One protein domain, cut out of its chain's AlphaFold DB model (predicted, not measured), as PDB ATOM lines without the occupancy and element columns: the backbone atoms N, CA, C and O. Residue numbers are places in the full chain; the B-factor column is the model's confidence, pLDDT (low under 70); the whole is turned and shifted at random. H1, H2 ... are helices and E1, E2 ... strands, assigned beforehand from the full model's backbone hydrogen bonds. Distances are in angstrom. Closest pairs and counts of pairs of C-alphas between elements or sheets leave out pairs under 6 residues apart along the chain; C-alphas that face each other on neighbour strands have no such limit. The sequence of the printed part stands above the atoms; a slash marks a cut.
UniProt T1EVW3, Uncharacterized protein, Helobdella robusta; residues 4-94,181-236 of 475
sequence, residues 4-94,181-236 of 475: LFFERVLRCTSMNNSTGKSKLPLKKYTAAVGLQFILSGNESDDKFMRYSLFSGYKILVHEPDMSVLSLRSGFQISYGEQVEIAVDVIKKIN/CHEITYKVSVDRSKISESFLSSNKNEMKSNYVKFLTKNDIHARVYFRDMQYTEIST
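Overview. This is residues 4 to 94 and 181 to 236 of the 475 residues of an uncharacterized protein of Helobdella robusta (UniProt T1EVW3). Two strongly twisted sheets lie partly face to face as a sandwich: a small sheet of E2, E1, E4 and E5 covers part of a larger sheet of E3, E8, E6, E7 and E9. The long strands E6 and E7 run on past the small sheet, with E9 beside the far end of E6, while H2 and the loop of residues 203 to 218 lie at the opposite end. The printed part has 147 residues, with two helices and nine strands in the order E1 E2 E3 H1 E4 E5 E6 E7 H2 E8 E9, and its class is mostly strand. The small sheet has the order E2 E1 E4 E5 and is antiparallel; the larger one is branched and mixed. The whole is only just compact, close to loose, with a radius of gyration of the C-alphas of 17.3 A and spans of 57 by 39 by 30 A.

Along the chain. E1, residues 4 to 8, begins at C-alpha 4, (130.195, 126.490, 150.795). E2 is residues 11 to 15, E3 residues 35 to 40 and H1 residues 43 to 46. E4, residues 56 to 62, is 19.7 A long; E5 is residues 75 to 78. E6, residues 81 to 94, is 39.3 A long and ends at (136.059, 151.477, 146.634). E7, residues 182 to 194, is 38.6 A long. H2 is residues 197 to 202. E8, residues 219 to 226, is 23.3 A long, and E9, residues 232 to 236, ends at (140.378, 152.519, 143.562).

Arrangement. E6 has E7 antiparallel on one side, with N 84 and O 191 at 2.9 A. On the other side E8 and E9 are parallel to it in staggered pairing: N 85 and O 223 are 2.8 A apart, N 93 and O 234 2.9 A. E3 is antiparallel to E8, with N 37 and O 222 at 3.0 A. In the other sheet E1 and E2 form a hairpin, with N 6 and O 13 at 3.0 A. E1 is antiparallel to E4, with N 5 and O 60 at 2.9 A. E4 and E5 form a hairpin, with N 57 and O 77 at 3.0 A. Between the sheets, the closest C-alphas of E4 and E7 are those of His 62 and Tyr 186, 6.4 A apart. E5 and E7 are near each other, with 7 pairs of C-alphas within 10 A. H1 and H2 are on neither sheet, H1 only just not on that of E4, with 4 pairs within 10 A. In H2 every O i to N i+4 pair is within hydrogen-bond range; H1 is too short for such a pair.

Size, cuts and confidence. The C-alphas of Asn 205 and Thr 236, the two farthest apart, are 59.4 A apart. Residues 95 to 180 are not printed, and C-alphas 94 and 181 are 4.8 A apart across the cut. The links E2 to E3, E4 to E5 and H2 to E8 are long. The mean pLDDT of the printed part is 74.6; residues 4 to 12, 17 to 23, 43 to 53, 65 to 73 and 201 to 215 are under 70.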
ATOM      1  N   LEU A   4     130.643 127.320 151.909       43.84
ATOM      2  CA  LEU A   4     130.195 126.490 150.795       43.84
ATOM      3  C   LEU A   4     128.690 126.359 150.839       43.84
ATOM      4  O   LEU A   4     128.140 126.044 151.894       43.84
ATOM      5  N   PHE A   5     128.068 126.535 149.685       41.97
ATOM      6  CA  PHE A   5     126.653 126.324 149.459       41.97
ATOM      7  C   PHE A   5     126.465 125.138 148.517       41.97
ATOM      8  O   PHE A   5     126.984 125.143 147.401       41.97
ATOM      9  N   PHE A   6     125.742 124.125 148.990       46.69
ATOM     10  CA  PHE A   6     125.352 122.946 148.221       46.69
ATOM     11  C   PHE A   6     123.874 123.044 147.887       46.69
ATOM     12  O   PHE A   6     123.077 123.144 148.813       46.69
ATOM     13  N   GLU A   7     123.509 122.963 146.611       43.22
ATOM     14  CA  GLU A   7     122.111 122.936 146.170       43.22
ATOM     15  C   GLU A   7     121.785 121.587 145.514       43.22
ATOM     16  O   GLU A   7     122.467 121.164 144.573       43.22
ATOM     17  N   ARG A   8     120.741 120.909 146.018       45.84
ATOM     18  CA  ARG A   8     120.151 119.702 145.414       45.84
ATOM     19  C   ARG A   8     118.641 119.665 145.681       45.84
ATOM     20  O   ARG A   8     118.225 119.696 146.833       45.84
ATOM     21  N   VAL A   9     117.823 119.588 144.621       51.16
ATOM     22  CA  VAL A   9     116.348 119.434 144.690       51.16
ATOM     23  C   VAL A   9     115.703 120.398 145.711       51.16
ATOM     24  O   VAL A   9     115.030 119.975 146.647       51.16
ATOM     25  N   LEU A  10     115.962 121.708 145.573       57.47
ATOM     26  CA  LEU A  10     115.434 122.795 146.429       57.47
ATOM     27  C   LEU A  10     115.877 122.782 147.907       57.47
ATOM     28  O   LEU A  10     115.477 123.663 148.666       57.47
ATOM     29  N   ARG A  11     116.707 121.827 148.342       63.25
ATOM     30  CA  ARG A  11     117.326 121.847 149.672       63.25
ATOM     31  C   ARG A  11     118.778 122.262 149.568       63.25
ATOM     32  O   ARG A  11     119.547 121.707 148.779       63.25
ATOM     33  N   CYS A  12     119.144 123.205 150.426       68.25
ATOM     34  CA  CYS A  12     120.480 123.761 150.442       68.25
ATOM     35  C   CYS A  12     121.149 123.572 151.796       68.25
ATOM     36  O   CYS A  12     120.524 123.750 152.840       68.25
ATOM     37  N   THR A  13     122.432 123.220 151.777       72.69
ATOM     38  CA  THR A  13     123.255 123.135 152.990       72.69
ATOM     39  C   THR A  13     124.385 124.144 152.884       72.69
ATOM     40  O   THR A  13     125.072 124.189 151.864       72.69
ATOM     41  N   SER A  14     124.579 124.946 153.933       73.00
ATOM     42  CA  SER A  14     125.728 125.845 154.043       73.00
ATOM     43  C   SER A  14     126.706 125.340 155.099       73.00
ATOM     44  O   SER A  14     126.309 124.935 156.192       73.00
ATOM     45  N   MET A  15     127.998 125.351 154.779       72.44
ATOM     46  CA  MET A  15     129.068 125.076 155.740       72.44
ATOM     47  C   MET A  15     129.746 126.382 156.150       72.44
ATOM     48  O   MET A  15     129.969 127.251 155.308       72.44
ATOM     49  N   ASN A  16     130.117 126.494 157.431       70.88
ATOM     50  CA  ASN A  16     130.806 127.665 157.993       70.88
ATOM     51  C   ASN A  16     129.988 128.971 157.871       70.88
ATOM     52  O   ASN A  16     130.526 130.010 157.496       70.88
ATOM     53  N   ASN A  17     128.679 128.908 158.146       64.38
ATOM     54  CA  ASN A  17     127.809 130.083 158.204       64.38
ATOM     55  C   ASN A  17     127.944 130.787 159.576       64.38
ATOM     56  O   ASN A  17     128.055 130.127 160.610       64.38
ATOM     57  N   SER A  18     127.966 132.121 159.571       54.75
ATOM     58  CA  SER A  18     128.328 133.038 160.671       54.75
ATOM     59  C   SER A  18     127.295 133.115 161.812       54.75
ATOM     60  O   SER A  18     127.380 133.967 162.695       54.75
ATOM     61  N   THR A  19     126.299 132.229 161.846       54.72
ATOM     62  CA  THR A  19     125.231 132.249 162.854       54.72
ATOM     63  C   THR A  19     125.707 131.651 164.187       54.72
ATOM     64  O   THR A  19     125.355 130.542 164.582       54.72
ATOM     65  N   GLY A  20     126.549 132.409 164.900       51.59
ATOM     66  CA  GLY A  20     126.864 132.193 166.316       51.59
ATOM     67  C   GLY A  20     128.041 131.264 166.642       51.59
ATOM     68  O   GLY A  20     128.193 130.888 167.803       51.59
ATOM     69  N   LYS A  21     128.892 130.886 165.675       56.19
ATOM     70  CA  LYS A  21     130.106 130.074 165.922       56.19
ATOM     71  C   LYS A  21     131.382 130.731 165.389       56.19
ATOM     72  O   LYS A  21     131.359 131.483 164.420       56.19
ATOM     73  N   SER A  22     132.511 130.420 166.034       58.16
ATOM     74  CA  SER A  22     133.847 130.901 165.670       58.16
ATOM     75  C   SER A  22     134.227 130.478 164.250       58.16
ATOM     76  O   SER A  22     134.224 129.286 163.939       58.16
ATOM     77  N   LYS A  23     134.597 131.447 163.408       66.62
ATOM     78  CA  LYS A  23     135.049 131.198 162.037       66.62
ATOM     79  C   LYS A  23     136.312 130.320 162.039       66.62
ATOM     80  O   LYS A  23     137.222 130.573 162.823       66.62
ATOM     81  N   LEU A  24     136.387 129.317 161.160       72.44
ATOM     82  CA  LEU A  24     137.517 128.375 161.087       72.44
ATOM     83  C   LEU A  24     138.724 128.997 160.347       72.44
ATOM     84  O   LEU A  24     138.623 129.245 159.141       72.44
ATOM     85  N   PRO A  25     139.868 129.263 161.014       72.12
ATOM     86  CA  PRO A  25     141.052 129.799 160.351       72.12
ATOM     87  C   PRO A  25     141.879 128.680 159.700       72.12
ATOM     88  O   PRO A  25     142.157 127.655 160.325       72.12
ATOM     89  N   LEU A  26     142.337 128.896 158.465       73.62
ATOM     90  CA  LEU A  26     143.289 128.004 157.797       73.62
ATOM     91  C   LEU A  26     144.725 128.497 158.051       73.62
ATOM     92  O   LEU A  26     145.004 129.680 157.879       73.62
ATOM     93  N   LYS A  27     145.636 127.602 158.458       74.50
ATOM     94  CA  LYS A  27     147.059 127.930 158.716       74.50
ATOM     95  C   LYS A  27     148.021 127.464 157.618       74.50
ATOM     96  O   LYS A  27     149.173 127.882 157.611       74.50
ATOM     97  N   LYS A  28     147.586 126.563 156.734       78.62
ATOM     98  CA  LYS A  28     148.393 125.994 155.644       78.62
ATOM     99  C   LYS A  28     147.559 125.937 154.369       78.62
ATOM    100  O   LYS A  28     146.363 125.686 154.452       78.62
ATOM    101  N   TYR A  29     148.207 126.122 153.224       73.81
ATOM    102  CA  TYR A  29     147.592 126.140 151.898       73.81
ATOM    103  C   TYR A  29     147.997 124.868 151.135       73.81
ATOM    104  O   TYR A  29     149.033 124.804 150.491       73.81
ATOM    105  N   THR A  30     147.239 123.785 151.279       76.12
ATOM    106  CA  THR A  30     147.395 122.601 150.416       76.12
ATOM    107  C   THR A  30     146.052 121.904 150.262       76.12
ATOM    108  O   THR A  30     145.213 121.960 151.166       76.12
ATOM    109  N   ALA A  31     145.872 121.167 149.164       73.88
ATOM    110  CA  ALA A  31     144.699 120.315 148.965       73.88
ATOM    111  C   ALA A  31     144.501 119.288 150.102       73.88
ATOM    112  O   ALA A  31     143.377 118.885 150.375       73.88
ATOM    113  N   ALA A  32     145.577 118.898 150.799       78.62
ATOM    114  CA  ALA A  32     145.532 117.960 151.923       78.62
ATOM    115  C   ALA A  32     145.051 118.579 153.250       78.62
ATOM    116  O   ALA A  32     144.608 117.849 154.131       78.62
ATOM    117  N   VAL A  33     145.164 119.903 153.417       81.62
ATOM    118  CA  VAL A  33     144.749 120.632 154.638       81.62
ATOM    119  C   VAL A  33     143.460 121.436 154.412       81.62
ATOM    120  O   VAL A  33     142.878 121.972 155.355       81.62
ATOM    121  N   GLY A  34     143.003 121.517 153.161       82.38
ATOM    122  CA  GLY A  34     141.725 122.109 152.793       82.38
ATOM    123  C   GLY A  34     140.516 121.344 153.335       82.38
ATOM    124  O   GLY A  34     140.623 120.305 153.988       82.38
ATOM    125  N   LEU A  35     139.327 121.866 153.044       86.31
ATOM    126  CA  LEU A  35     138.079 121.201 153.377       86.31
ATOM    127  C   LEU A  35     137.843 120.045 152.403       86.31
ATOM    128  O   LEU A  35     137.724 120.260 151.199       86.31
ATOM    129  N   GLN A  36     137.732 118.834 152.935       86.81
ATOM    130  CA  GLN A  36     137.438 117.630 152.168       86.81
ATOM    131  C   GLN A  36     136.068 117.087 152.560       86.81
ATOM    132  O   GLN A  36     135.772 116.936 153.745       86.81
ATOM    133  N   PHE A  37     135.241 116.778 151.568       86.31
ATOM    134  CA  PHE A  37     133.923 116.193 151.782       86.31
ATOM    135  C   PHE A  37     133.578 115.205 150.667       86.31
ATOM    136  O   PHE A  37     134.100 115.276 149.553       86.31
ATOM    137  N   ILE A  38     132.704 114.259 151.001       85.81
ATOM    138  CA  ILE A  38     132.128 113.299 150.064       85.81
ATOM    139  C   ILE A  38     130.638 113.603 149.977       85.81
ATOM    140  O   ILE A  38     129.973 113.701 151.009       85.81
ATOM    141  N   LEU A  39     130.126 113.771 148.761       85.31
ATOM    142  CA  LEU A  39     128.694 113.902 148.514       85.31
ATOM    143  C   LEU A  39     128.202 112.613 147.878       85.31
ATOM    144  O   LEU A  39     128.618 112.277 146.772       85.31
ATOM    145  N   SER A  40     127.306 111.917 148.568       80.88
ATOM    146  CA  SER A  40     126.675 110.713 148.036       80.88
ATOM    147  C   SER A  40     125.378 111.061 147.326       80.88
ATOM    148  O   SER A  40     124.420 111.538 147.939       80.88
ATOM    149  N   GLY A  41     125.363 110.829 146.016       72.94
ATOM    150  CA  GLY A  41     124.187 110.982 145.175       72.94
ATOM    151  C   GLY A  41     123.327 109.728 145.156       72.94
ATOM    152  O   GLY A  41     123.822 108.636 144.885       72.94
ATOM    153  N   ASN A  42     122.022 109.881 145.379       72.00
ATOM    154  CA  ASN A  42     121.053 108.820 145.106       72.00
ATOM    155  C   ASN A  42     120.362 109.082 143.760       72.00
ATOM    156  O   ASN A  42     119.652 110.079 143.623       72.00
ATOM    157  N   GLU A  43     120.543 108.191 142.783       64.06
ATOM    158  CA  GLU A  43     119.972 108.309 141.429       64.06
ATOM    159  C   GLU A  43     118.436 108.379 141.413       64.06
ATOM    160  O   GLU A  43     117.849 108.872 140.448       64.06
ATOM    161  N   SER A  44     117.754 107.893 142.458       64.19
ATOM    162  CA  SER A  44     116.289 107.974 142.538       64.19
ATOM    163  C   SER A  44     115.772 109.402 142.708       64.19
ATOM    164  O   SER A  44     114.677 109.698 142.234       64.19
ATOM    165  N   ASP A  45     116.543 110.285 143.345       63.38
ATOM    166  CA  ASP A  45     116.121 111.672 143.585       63.38
ATOM    167  C   ASP A  45     116.176 112.491 142.288       63.38
ATOM    168  O   ASP A  45     115.336 113.355 142.043       63.38
ATOM    169  N   ASP A  46     117.122 112.165 141.407       60.25
ATOM    170  CA  ASP A  46     117.282 112.807 140.103       60.25
ATOM    171  C   ASP A  46     116.132 112.435 139.151       60.25
ATOM    172  O   ASP A  46     115.692 113.256 138.347       60.25
ATOM    173  N   LYS A  47     115.559 111.232 139.301       59.91
ATOM    174  CA  LYS A  47     114.352 110.806 138.565       59.91
ATOM    175  C   LYS A  47     113.094 111.586 138.965       59.91
ATOM    176  O   LYS A  47     112.132 111.604 138.196       59.91
ATOM    177  N   PHE A  48     113.079 112.221 140.141       59.12
ATOM    178  CA  PHE A  48     111.945 113.019 140.617       59.12
ATOM    179  C   PHE A  48     111.858 114.379 139.898       59.12
ATOM    180  O   PHE A  48     110.765 114.859 139.599       59.12
ATOM    181  N   MET A  49     113.002 114.972 139.536       59.62
ATOM    182  CA  MET A  49     113.080 116.239 138.798       59.62
ATOM    183  C   MET A  49     113.128 115.993 137.286       59.62
ATOM    184  O   MET A  49     114.187 116.045 136.668       59.62
ATOM    185  N   ARG A  50     111.960 115.795 136.658       54.66
ATOM    186  CA  ARG A  50     111.820 115.558 135.200       54.66
ATOM    187  C   ARG A  50     112.422 116.647 134.285       54.66
ATOM    188  O   ARG A  50     112.501 116.428 133.083       54.66
ATOM    189  N   TYR A  51     112.837 117.794 134.829       57.34
ATOM    190  CA  TYR A  51     113.334 118.958 134.083       57.34
ATOM    191  C   TYR A  51     114.826 119.281 134.302       57.34
ATOM    192  O   TYR A  51     115.306 120.275 133.759       57.34
ATOM    193  N   SER A  52     115.582 118.488 135.074       63.88
ATOM    194  CA  SER A  52     117.030 118.713 135.225       63.88
ATOM    195  C   SER A  52     117.815 118.007 134.119       63.88
ATOM    196  O   SER A  52     117.749 116.788 133.995       63.88
ATOM    197  N   LEU A  53     118.610 118.754 133.345       68.56
ATOM    198  CA  LEU A  53     119.555 118.198 132.359       68.56
ATOM    199  C   LEU A  53     120.868 117.699 132.995       68.56
ATOM    200  O   LEU A  53     121.753 117.217 132.291       68.56
ATOM    201  N   PHE A  54     121.017 117.854 134.309       75.25
ATOM    202  CA  PHE A  54     122.249 117.594 135.041       75.25
ATOM    203  C   PHE A  54     121.990 116.679 136.244       75.25
ATOM    204  O   PHE A  54     121.039 116.894 137.001       75.25
ATOM    205  N   SER A  55     122.878 115.698 136.423       77.56
ATOM    206  CA  SER A  55     122.903 114.763 137.550       77.56
ATOM    207  C   SER A  55     124.159 114.988 138.380       77.56
ATOM    208  O   SER A  55     125.274 114.714 137.930       77.56
ATOM    209  N   GLY A  56     123.973 115.511 139.589       81.50
ATOM    210  CA  GLY A  56     125.067 115.884 140.471       81.50
ATOM    211  C   GLY A  56     124.687 116.999 141.439       81.50
ATOM    212  O   GLY A  56     123.513 117.229 141.727       81.50
ATOM    213  N   TYR A  57     125.699 117.715 141.926       82.50
ATOM    214  CA  TYR A  57     125.532 118.824 142.865       82.50
ATOM    215  C   TYR A  57     126.012 120.141 142.265       82.50
ATOM    216  O   TYR A  57     126.991 120.186 141.515       82.50
ATOM    217  N   LYS A  58     125.350 121.235 142.642       82.94
ATOM    218  CA  LYS A  58     125.831 122.591 142.377       82.94
ATOM    219  C   LYS A  58     126.489 123.150 143.634       82.94
ATOM    220  O   LYS A  58     125.878 123.140 144.702       82.94
ATOM    221  N   ILE A  59     127.727 123.622 143.495       84.62
ATOM    222  CA  ILE A  59     128.515 124.203 144.585       84.62
ATOM    223  C   ILE A  59     128.771 125.681 144.306       84.62
ATOM    224  O   ILE A  59     129.203 126.057 143.215       84.62
ATOM    225  N   LEU A  60     128.540 126.516 145.315       85.00
ATOM    226  CA  LEU A  60     128.882 127.935 145.313       85.00
ATOM    227  C   LEU A  60     129.805 128.250 146.498       85.00
ATOM    228  O   LEU A  60     129.536 127.874 147.636       85.00
ATOM    229  N   VAL A  61     130.896 128.953 146.207       85.00
ATOM    230  CA  VAL A  61     131.862 129.472 147.180       85.00
ATOM    231  C   VAL A  61     131.529 130.943 147.404       85.00
ATOM    232  O   VAL A  61     131.585 131.727 146.459       85.00
ATOM    233  N   HIS A  62     131.171 131.322 148.628       82.06
ATOM    234  CA  HIS A  62     130.766 132.695 148.939       82.06
ATOM    235  C   HIS A  62     131.238 133.143 150.329       82.06
ATOM    236  O   HIS A  62     131.780 132.363 151.117       82.06
ATOM    237  N   GLU A  63     131.060 134.434 150.614       78.50
ATOM    238  CA  GLU A  63     131.326 135.012 151.931       78.50
ATOM    239  C   GLU A  63     130.225 134.628 152.941       78.50
ATOM    240  O   GLU A  63     129.055 134.618 152.551       78.50
ATOM    241  N   PRO A  64     130.542 134.336 154.221       73.88
ATOM    242  CA  PRO A  64     129.560 133.841 155.194       73.88
ATOM    243  C   PRO A  64     128.320 134.715 155.396       73.88
ATOM    244  O   PRO A  64     127.248 134.182 155.654       73.88
ATOM    245  N   ASP A  65     128.460 136.035 155.276       65.81
ATOM    246  CA  ASP A  65     127.388 136.996 155.559       65.81
ATOM    247  C   ASP A  65     126.545 137.332 154.300       65.81
ATOM    248  O   ASP A  65     125.661 138.187 154.335       65.81
ATOM    249  N   MET A  66     126.806 136.651 153.174       67.88
ATOM    250  CA  MET A  66     126.093 136.824 151.904       67.88
ATOM    251  C   MET A  66     124.854 135.917 151.819       67.88
ATOM    252  O   MET A  66     124.942 134.713 152.060       67.88
ATOM    253  N   SER A  67     123.709 136.475 151.401       62.59
ATOM    254  CA  SER A  67     122.497 135.701 151.093       62.59
ATOM    255  C   SER A  67     122.760 134.731 149.939       62.59
ATOM    256  O   SER A  67     123.220 135.128 148.868       62.59
ATOM    257  N   VAL A  68     122.439 133.460 150.146       61.25
ATOM    258  CA  VAL A  68     122.862 132.345 149.286       61.25
ATOM    259  C   VAL A  68     122.035 132.138 148.017       61.25
ATOM    260  O   VAL A  68     122.324 131.238 147.228       61.25
ATOM    261  N   LEU A  69     121.037 132.978 147.755       58.56
ATOM    262  CA  LEU A  69     120.179 132.806 146.591       58.56
ATOM    263  C   LEU A  69     120.797 133.418 145.327       58.56
ATOM    264  O   LEU A  69     120.327 134.416 144.788       58.56
ATOM    265  N   SER A  70     121.853 132.789 144.816       52.91
ATOM    266  CA  SER A  70     122.266 132.993 143.429       52.91
ATOM    267  C   SER A  70     122.310 131.654 142.697       52.91
ATOM    268  O   SER A  70     123.361 131.038 142.519       52.91
ATOM    269  N   LEU A  71     121.152 131.236 142.168       49.72
ATOM    270  CA  LEU A  71     121.042 130.096 141.244       49.72
ATOM    271  C   LEU A  71     121.947 130.245 140.002       49.72
ATOM    272  O   LEU A  71     122.041 129.316 139.205       49.72
ATOM    273  N   ARG A  72     122.630 131.380 139.799       54.00
ATOM    274  CA  ARG A  72     123.485 131.664 138.637       54.00
ATOM    275  C   ARG A  72     124.997 131.547 138.880       54.00
ATOM    276  O   ARG A  72     125.717 131.428 137.899       54.00
ATOM    277  N   SER A  73     125.481 131.504 140.124       64.81
ATOM    278  CA  SER A  73     126.915 131.750 140.409       64.81
ATOM    279  C   SER A  73     127.736 130.513 140.816       64.81
ATOM    280  O   SER A  73     128.933 130.625 141.064       64.81
ATOM    281  N   GLY A  74     127.113 129.334 140.914       78.38
ATOM    282  CA  GLY A  74     127.783 128.082 141.295       78.38
ATOM    283  C   GLY A  74     128.226 127.226 140.106       78.38
ATOM    284  O   GLY A  74     127.647 127.308 139.021       78.38
ATOM    285  N   PHE A  75     129.200 126.346 140.329       85.06
ATOM    286  CA  PHE A  75     129.644 125.345 139.356       85.06
ATOM    287  C   PHE A  75     129.032 123.974 139.659       85.06
ATOM    288  O   PHE A  75     128.693 123.654 140.796       85.06
ATOM    289  N   GLN A  76     128.865 123.170 138.615       86.31
ATOM    290  CA  GLN A  76     128.238 121.849 138.667       86.31
ATOM    291  C   GLN A  76     129.297 120.741 138.736       86.31
ATOM    292  O   GLN A  76     130.276 120.801 137.984       86.31
ATOM    293  N   ILE A  77     129.086 119.749 139.606       88.62
ATOM    294  CA  ILE A  77     129.920 118.545 139.754       88.62
ATOM    295  C   ILE A  77     129.084 117.283 139.559       88.62
ATOM    296  O   ILE A  77     128.110 117.070 140.286       88.62
ATOM    297  N   SER A  78     129.499 116.445 138.615       87.69
ATOM    298  CA  SER A  78     128.782 115.223 138.251       87.69
ATOM    299  C   SER A  78     129.138 114.073 139.193       87.69
ATOM    300  O   SER A  78     130.212 114.056 139.793       87.69
ATOM    301  N   TYR A  79     128.260 113.078 139.302       87.06
ATOM    302  CA  TYR A  79     128.553 111.866 140.071       87.06
ATOM    303  C   TYR A  79     129.785 111.110 139.549       87.06
ATOM    304  O   TYR A  79     130.038 111.074 138.344       87.06
ATOM    305  N   GLY A  80     130.541 110.485 140.458       86.50
ATOM    306  CA  GLY A  80     131.743 109.711 140.123       86.50
ATOM    307  C   GLY A  80     132.978 110.559 139.794       86.50
ATOM    308  O   GLY A  80     134.000 110.018 139.357       86.50
ATOM    309  N   GLU A  81     132.902 111.878 139.984       89.25
ATOM    310  CA  GLU A  81     134.025 112.797 139.813       89.25
ATOM    311  C   GLU A  81     134.788 113.005 141.131       89.25
ATOM    312  O   GLU A  81     134.212 113.144 142.214       89.25
ATOM    313  N   GLN A  82     136.114 113.070 141.017       90.12
ATOM    314  CA  GLN A  82     136.986 113.686 142.001       90.12
ATOM    315  C   GLN A  82     137.254 115.124 141.555       90.12
ATOM    316  O   GLN A  82     137.665 115.368 140.419       90.12
ATOM    317  N   VAL A  83     137.021 116.081 142.450       92.56
ATOM    318  CA  VAL A  83     137.115 117.506 142.143       92.56
ATOM    319  C   VAL A  83     137.999 118.232 143.145       92.56
ATOM    320  O   VAL A  83     137.828 118.140 144.360       92.56
ATOM    321  N   GLU A  84     138.932 119.008 142.618       92.56
ATOM    322  CA  GLU A  84     139.780 119.914 143.373       92.56
ATOM    323  C   GLU A  84     139.406 121.357 143.052       92.56
ATOM    324  O   GLU A  84     139.342 121.768 141.899       92.56
ATOM    325  N   ILE A  85     139.105 122.123 144.093       92.75
ATOM    326  CA  ILE A  85     138.588 123.483 144.006       92.75
ATOM    327  C   ILE A  85     139.621 124.389 144.668       92.75
ATOM    328  O   ILE A  85     139.663 124.526 145.894       92.75
ATOM    329  N   ALA A  86     140.459 124.999 143.837       92.00
ATOM    330  CA  ALA A  86     141.407 126.015 144.257       92.00
ATOM    331  C   ALA A  86     140.700 127.374 144.326       92.00
ATOM    332  O   ALA A  86     140.098 127.819 143.347       92.00
ATOM    333  N   VAL A  87     140.783 128.038 145.476       91.25
ATOM    334  CA  VAL A  87     140.134 129.327 145.738       91.25
ATOM    335  C   VAL A  87     141.178 130.437 145.812       91.25
ATOM    336  O   VAL A  87     142.079 130.384 146.652       91.25
ATOM    337  N   ASP A  88     141.005 131.467 144.988       91.62
ATOM    338  CA  ASP A  88     141.703 132.748 145.093       91.62
ATOM    339  C   ASP A  88     140.785 133.780 145.754       91.62
ATOM    340  O   ASP A  88     139.593 133.872 145.439       91.62
ATOM    341  N   VAL A  89     141.337 134.584 146.660       90.62
ATOM    342  CA  VAL A  89     140.594 135.648 147.344       90.62
ATOM    343  C   VAL A  89     140.919 136.987 146.696       90.62
ATOM    344  O   VAL A  89     142.082 137.385 146.631       90.62
ATOM    345  N   ILE A  90     139.885 137.699 146.251       90.44
ATOM    346  CA  ILE A  90     140.000 139.043 145.687       90.44
ATOM    347  C   ILE A  90     139.186 139.998 146.552       90.44
ATOM    348  O   ILE A  90     137.965 139.875 146.656       90.44
ATOM    349  N   LYS A  91     139.869 140.969 147.154       89.81
ATOM    350  CA  LYS A  91     139.274 142.023 147.972       89.81
ATOM    351  C   LYS A  91     139.215 143.306 147.151       89.81
ATOM    352  O   LYS A  91     140.255 143.832 146.767       89.81
ATOM    353  N   LYS A  92     138.018 143.820 146.881       86.25
ATOM    354  CA  LYS A  92     137.831 145.109 146.210       86.25
ATOM    355  C   LYS A  92     137.471 146.174 147.233       86.25
ATOM    356  O   LYS A  92     136.597 145.954 148.074       86.25
ATOM    357  N   ILE A  93     138.149 147.313 147.159       85.12
ATOM    358  CA  ILE A  93     137.909 148.466 148.021       85.12
ATOM    359  C   ILE A  93     137.673 149.698 147.156       85.12
ATOM    360  O   ILE A  93     138.552 150.155 146.422       85.12
ATOM    361  N   ASN A  94     136.475 150.253 147.286       77.25
ATOM    362  CA  ASN A  94     136.059 151.477 146.634       77.25
ATOM    363  C   ASN A  94     136.040 152.612 147.656       77.25
ATOM    364  O   ASN A  94     135.072 152.781 148.393       77.25
ATOM    365  N   CYS A 181     130.906 149.024 148.792       85.19
ATOM    366  CA  CYS A 181     132.202 149.715 148.854       85.19
ATOM    367  C   CYS A 181     133.349 148.743 149.172       85.19
ATOM    368  O   CYS A 181     134.457 148.898 148.663       85.19
ATOM    369  N   HIS A 182     133.076 147.735 150.000       86.44
ATOM    370  CA  HIS A 182     134.014 146.670 150.329       86.44
ATOM    371  C   HIS A 182     133.392 145.340 149.916       86.44
ATOM    372  O   HIS A 182     132.363 144.940 150.450       86.44
ATOM    373  N   GLU A 183     134.007 144.672 148.948       84.88
ATOM    374  CA  GLU A 183     133.520 143.407 148.401       84.88
ATOM    375  C   GLU A 183     134.637 142.364 148.488       84.88
ATOM    376  O   GLU A 183     135.758 142.607 148.032       84.88
ATOM    377  N   ILE A 184     134.343 141.188 149.050       85.81
ATOM    378  CA  ILE A 184     135.238 140.030 148.993       85.81
ATOM    379  C   ILE A 184     134.645 139.021 148.018       85.81
ATOM    380  O   ILE A 184     133.583 138.444 148.241       85.81
ATOM    381  N   THR A 185     135.365 138.786 146.927       85.75
ATOM    382  CA  THR A 185     134.987 137.816 145.898       85.75
ATOM    383  C   THR A 185     135.937 136.627 145.926       85.75
ATOM    384  O   THR A 185     137.154 136.784 146.051       85.75
ATOM    385  N   TYR A 186     135.378 135.422 145.821       87.88
ATOM    386  CA  TYR A 186     136.136 134.174 145.780       87.88
ATOM    387  C   TYR A 186     136.154 133.657 144.346       87.88
ATOM    388  O   TYR A 186     135.129 133.220 143.823       87.88
ATOM    389  N   LYS A 187     137.313 133.711 143.694       90.56
ATOM    390  CA  LYS A 187     137.485 133.153 142.354       90.56
ATOM    391  C   LYS A 187     137.878 131.689 142.490       90.56
ATOM    392  O   LYS A 187     138.854 131.366 143.159       90.56
ATOM    393  N   VAL A 188     137.111 130.806 141.862       90.88
ATOM    394  CA  VAL A 188     137.351 129.361 141.913       90.88
ATOM    395  C   VAL A 188     138.008 128.880 140.626       90.88
ATOM    396  O   VAL A 188     137.659 129.319 139.530       90.88
ATOM    397  N   SER A 189     138.954 127.960 140.744       92.19
ATOM    398  CA  SER A 189     139.430 127.132 139.635       92.19
ATOM    399  C   SER A 189     139.219 125.677 140.008       92.19
ATOM    400  O   SER A 189     139.476 125.283 141.144       92.19
ATOM    401  N   VAL A 190     138.656 124.925 139.068       92.56
ATOM    402  CA  VAL A 190     138.093 123.604 139.327       92.56
ATOM    403  C   VAL A 190     138.802 122.596 138.441       92.56
ATOM    404  O   VAL A 190     138.593 122.600 137.229       92.56
ATOM    405  N   ASP A 191     139.578 121.721 139.063       92.81
ATOM    406  CA  ASP A 191     140.220 120.588 138.414       92.81
ATOM    407  C   ASP A 191     139.375 119.339 138.647       92.81
ATOM    408  O   ASP A 191     138.924 119.070 139.763       92.81
ATOM    409  N   ARG A 192     139.113 118.590 137.575       92.69
ATOM    410  CA  ARG A 192     138.189 117.452 137.591       92.69
ATOM    411  C   ARG A 192     138.867 116.217 137.041       92.69
ATOM    412  O   ARG A 192     139.507 116.265 135.992       92.69
ATOM    413  N   SER A 193     138.658 115.096 137.706       91.06
ATOM    414  CA  SER A 193     139.056 113.784 137.223       91.06
ATOM    415  C   SER A 193     137.973 112.763 137.545       91.06
ATOM    416  O   SER A 193     137.128 112.964 138.416       91.06
ATOM    417  N   LYS A 194     137.965 111.649 136.816       89.75
ATOM    418  CA  LYS A 194     137.129 110.508 137.194       89.75
ATOM    419  C   LYS A 194     137.774 109.797 138.374       89.75
ATOM    420  O   LYS A 194     138.995 109.624 138.393       89.75
ATOM    421  N   ILE A 195     136.957 109.342 139.318       84.62
ATOM    422  CA  ILE A 195     137.440 108.456 140.376       84.62
ATOM    423  C   ILE A 195     137.936 107.160 139.722       84.62
ATOM    424  O   ILE A 195     137.246 106.566 138.891       84.62
ATOM    425  N   SER A 196     139.148 106.732 140.081       83.12
ATOM    426  CA  SER A 196     139.745 105.524 139.509       83.12
ATOM    427  C   SER A 196     138.933 104.276 139.860       83.12
ATOM    428  O   SER A 196     138.665 103.996 141.032       83.12
ATOM    429  N   GLU A 197     138.621 103.461 138.854       78.88
ATOM    430  CA  GLU A 197     137.956 102.168 139.044       78.88
ATOM    431  C   GLU A 197     138.820 101.193 139.860       78.88
ATOM    432  O   GLU A 197     138.292 100.417 140.661       78.88
ATOM    433  N   SER A 198     140.152 101.270 139.734       75.81
ATOM    434  CA  SER A 198     141.076 100.472 140.550       75.81
ATOM    435  C   SER A 198     141.016 100.866 142.027       75.81
ATOM    436  O   SER A 198     141.107 100.008 142.902       75.81
ATOM    437  N   PHE A 199     140.783 102.147 142.320       74.25
ATOM    438  CA  PHE A 199     140.620 102.647 143.684       74.25
ATOM    439  C   PHE A 199     139.288 102.183 144.294       74.25
ATOM    440  O   PHE A 199     139.265 101.702 145.422       74.25
ATOM    441  N   LEU A 200     138.192 102.231 143.529       72.38
ATOM    442  CA  LEU A 200     136.880 101.738 143.978       72.38
ATOM    443  C   LEU A 200     136.861 100.216 144.205       72.38
ATOM    444  O   LEU A 200     136.223  99.731 145.139       72.38
ATOM    445  N   SER A 201     137.562  99.450 143.365       69.12
ATOM    446  CA  SER A 201     137.614  97.983 143.455       69.12
ATOM    447  C   SER A 201     138.565  97.468 144.543       69.12
ATOM    448  O   SER A 201     138.268  96.444 145.161       69.12
ATOM    449  N   SER A 202     139.640  98.201 144.857       62.94
ATOM    450  CA  SER A 202     140.607  97.837 145.913       62.94
ATOM    451  C   SER A 202     140.052  97.981 147.345       62.94
ATOM    452  O   SER A 202     140.638  97.479 148.302       62.94
ATOM    453  N   ASN A 203     138.885  98.614 147.516       55.84
ATOM    454  CA  ASN A 203     138.332  98.999 148.822       55.84
ATOM    455  C   ASN A 203     137.591  97.912 149.606       55.84
ATOM    456  O   ASN A 203     137.230  98.148 150.763       55.84
ATOM    457  N   LYS A 204     137.314  96.739 149.028       55.28
ATOM    458  CA  LYS A 204     136.435  95.768 149.704       55.28
ATOM    459  C   LYS A 204     137.112  94.985 150.834       55.28
ATOM    460  O   LYS A 204     136.423  94.663 151.800       55.28
ATOM    461  N   ASN A 205     138.426  94.739 150.771       52.03
ATOM    462  CA  ASN A 205     139.054  93.736 151.646       52.03
ATOM    463  C   ASN A 205     140.227  94.222 152.527       52.03
ATOM    464  O   ASN A 205     140.516  93.544 153.508       52.03
ATOM    465  N   GLU A 206     140.868  95.372 152.267       52.81
ATOM    466  CA  GLU A 206     142.153  95.705 152.931       52.81
ATOM    467  C   GLU A 206     142.183  96.994 153.777       52.81
ATOM    468  O   GLU A 206     143.001  97.115 154.691       52.81
ATOM    469  N   MET A 207     141.275  97.956 153.569       50.88
ATOM    470  CA  MET A 207     141.272  99.191 154.366       50.88
ATOM    471  C   MET A 207     140.401  99.070 155.629       50.88
ATOM    472  O   MET A 207     139.174  99.047 155.570       50.88
ATOM    473  N   LYS A 208     141.049  99.071 156.807       45.72
ATOM    474  CA  LYS A 208     140.421  99.107 158.154       45.72
ATOM    475  C   LYS A 208     139.612 100.379 158.454       45.72
ATOM    476  O   LYS A 208     138.951 100.447 159.487       45.72
ATOM    477  N   SER A 209     139.675 101.396 157.597       53.69
ATOM    478  CA  SER A 209     138.960 102.653 157.806       53.69
ATOM    479  C   SER A 209     137.543 102.569 157.241       53.69
ATOM    480  O   SER A 209     137.361 102.403 156.034       53.69
ATOM    481  N   ASN A 210     136.534 102.761 158.098       53.53
ATOM    482  CA  ASN A 210     135.133 102.906 157.682       53.53
ATOM    483  C   ASN A 210     134.954 103.980 156.591       53.53
ATOM    484  O   ASN A 210     134.028 103.869 155.806       53.53
ATOM    485  N   TYR A 211     135.861 104.959 156.487       53.94
ATOM    486  CA  TYR A 211     135.857 106.038 155.489       53.94
ATOM    487  C   TYR A 211     135.824 105.551 154.028       53.94
ATOM    488  O   TYR A 211     135.261 106.204 153.158       53.94
ATOM    489  N   VAL A 212     136.433 104.400 153.755       53.56
ATOM    490  CA  VAL A 212     136.736 103.931 152.396       53.56
ATOM    491  C   VAL A 212     135.719 102.890 151.902       53.56
ATOM    492  O   VAL A 212     135.476 102.765 150.702       53.56
ATOM    493  N   LYS A 213     135.033 102.212 152.831       54.41
ATOM    494  CA  LYS A 213     133.970 101.235 152.536       54.41
ATOM    495  C   LYS A 213     132.706 101.843 151.918       54.41
ATOM    496  O   LYS A 213     131.918 101.095 151.349       54.41
ATOM    497  N   PHE A 214     132.511 103.159 152.031       56.03
ATOM    498  CA  PHE A 214     131.292 103.837 151.578       56.03
ATOM    499  C   PHE A 214     131.403 104.509 150.212       56.03
ATOM    500  O   PHE A 214     130.369 104.918 149.708       56.03
ATOM    501  N   LEU A 215     132.595 104.593 149.606       67.44
ATOM    502  CA  LEU A 215     132.760 105.246 148.305       67.44
ATOM    503  C   LEU A 215     132.157 104.394 147.179       67.44
ATOM    504  O   LEU A 215     132.696 103.349 146.808       67.44
ATOM    505  N   THR A 216     131.029 104.844 146.644       71.19
ATOM    506  CA  THR A 216     130.319 104.247 145.510       71.19
ATOM    507  C   THR A 216     130.614 104.987 144.205       71.19
ATOM    508  O   THR A 216     131.164 106.087 144.195       71.19
ATOM    509  N   LYS A 217     130.211 104.400 143.070       74.19
ATOM    510  CA  LYS A 217     130.330 105.031 141.742       74.19
ATOM    511  C   LYS A 217     129.567 106.362 141.640       74.19
ATOM    512  O   LYS A 217     129.896 107.177 140.785       74.19
ATOM    513  N   ASN A 218     128.589 106.578 142.521       79.25
ATOM    514  CA  ASN A 218     127.737 107.764 142.525       79.25
ATOM    515  C   ASN A 218     128.193 108.824 143.531       79.25
ATOM    516  O   ASN A 218     127.558 109.874 143.661       79.25
ATOM    517  N   ASP A 219     129.296 108.568 144.227       85.31
ATOM    518  CA  ASP A 219     129.860 109.525 145.156       85.31
ATOM    519  C   ASP A 219     130.757 110.521 144.437       85.31
ATOM    520  O   ASP A 219     131.416 110.226 143.439       85.31
ATOM    521  N   ILE A 220     130.778 111.725 144.987       87.88
ATOM    522  CA  ILE A 220     131.623 112.820 144.545       87.88
ATOM    523  C   ILE A 220     132.626 113.075 145.649       87.88
ATOM    524  O   ILE A 220     132.244 113.334 146.792       87.88
ATOM    525  N   HIS A 221     133.909 113.044 145.306       88.25
ATOM    526  CA  HIS A 221     134.973 113.406 146.233       88.25
ATOM    527  C   HIS A 221     135.454 114.813 145.911       88.25
ATOM    528  O   HIS A 221     136.021 115.040 144.848       88.25
ATOM    529  N   ALA A 222     135.224 115.768 146.809       89.69
ATOM    530  CA  ALA A 222     135.580 117.159 146.567       89.69
ATOM    531  C   ALA A 222     136.509 117.708 147.652       89.69
ATOM    532  O   ALA A 222     136.342 117.452 148.850       89.69
ATOM    533  N   ARG A 223     137.503 118.485 147.214       90.25
ATOM    534  CA  ARG A 223     138.469 119.175 148.075       90.25
ATOM    535  C   ARG A 223     138.505 120.654 147.745       90.25
ATOM    536  O   ARG A 223     138.770 121.018 146.607       90.25
ATOM    537  N   VAL A 224     138.286 121.500 148.743       90.38
ATOM    538  CA  VAL A 224     138.338 122.962 148.626       90.38
ATOM    539  C   VAL A 224     139.527 123.483 149.413       90.38
ATOM    540  O   VAL A 224     139.638 123.239 150.615       90.38
ATOM    541  N   TYR A 225     140.411 124.227 148.759       90.38
ATOM    542  CA  TYR A 225     141.603 124.794 149.385       90.38
ATOM    543  C   TYR A 225     141.903 126.188 148.834       90.38
ATOM    544  O   TYR A 225     141.498 126.531 147.726       90.38
ATOM    545  N   PHE A 226     142.614 127.008 149.608       90.00
ATOM    546  CA  PHE A 226     143.153 128.267 149.093       90.00
ATOM    547  C   PHE A 226     144.390 127.982 148.253       90.00
ATOM    548  O   PHE A 226     145.250 127.217 148.695       90.00
ATOM    549  N   ARG A 227     144.475 128.593 147.067       88.38
ATOM    550  CA  ARG A 227     145.640 128.438 146.190       88.38
ATOM    551  C   ARG A 227     146.904 128.963 146.862       88.38
ATOM    552  O   ARG A 227     147.887 128.240 146.936       88.38
ATOM    553  N   ASP A 228     146.808 130.166 147.420       86.06
ATOM    554  CA  ASP A 228     147.882 130.849 148.133       86.06
ATOM    555  C   ASP A 228     147.377 131.424 149.471       86.06
ATOM    556  O   ASP A 228     146.180 131.626 149.673       86.06
ATOM    557  N   MET A 229     148.301 131.752 150.382       84.69
ATOM    558  CA  MET A 229     148.004 132.501 151.621       84.69
ATOM    559  C   MET A 229     147.924 134.024 151.410       84.69
ATOM    560  O   MET A 229     147.741 134.772 152.371       84.69
ATOM    561  N   GLN A 230     148.079 134.483 150.170       87.56
ATOM    562  CA  GLN A 230     147.926 135.880 149.779       87.56
ATOM    563  C   GLN A 230     146.546 136.109 149.158       87.56
ATOM    564  O   GLN A 230     145.918 135.189 148.635       87.56
ATOM    565  N   TYR A 231     146.086 137.351 149.197       90.19
ATOM    566  CA  TYR A 231     144.881 137.783 148.502       90.19
ATOM    567  C   TYR A 231     145.222 138.967 147.602       90.19
ATOM    568  O   TYR A 231     146.142 139.734 147.888       90.19
ATOM    569  N   THR A 232     144.485 139.123 146.507       91.75
ATOM    570  CA  THR A 232     144.640 140.279 145.621       91.75
ATOM    571  C   THR A 232     143.745 141.407 146.114       91.75
ATOM    572  O   THR A 232     142.531 141.230 146.218       91.75
ATOM    573  N   GLU A 233     144.329 142.565 146.412       91.44
ATOM    574  CA  GLU A 233     143.584 143.773 146.769       91.44
ATOM    575  C   GLU A 233     143.484 144.709 145.564       91.44
ATOM    576  O   GLU A 233     144.494 145.093 144.980       91.44
ATOM    577  N   ILE A 234     142.259 145.062 145.179       87.94
ATOM    578  CA  ILE A 234     141.974 146.031 144.119       87.94
ATOM    579  C   ILE A 234     141.391 147.266 144.794       87.94
ATOM    580  O   ILE A 234     140.219 147.280 145.171       87.94
ATOM    581  N   SER A 235     142.217 148.293 144.967       85.56
ATOM    582  CA  SER A 235     141.804 149.579 145.528       85.56
ATOM    583  C   SER A 235     141.656 150.621 144.426       85.56
ATOM    584  O   SER A 235     142.579 150.819 143.636       85.56
ATOM    585  N   THR A 236     140.528 151.325 144.401       77.38
ATOM    586  CA  THR A 236     140.378 152.519 143.562       77.38
ATOM    587  C   THR A 236     140.937 153.739 144.290       77.38
ATOM    588  O   THR A 236     140.633 153.980 145.461       77.38
TER     589      THR A 236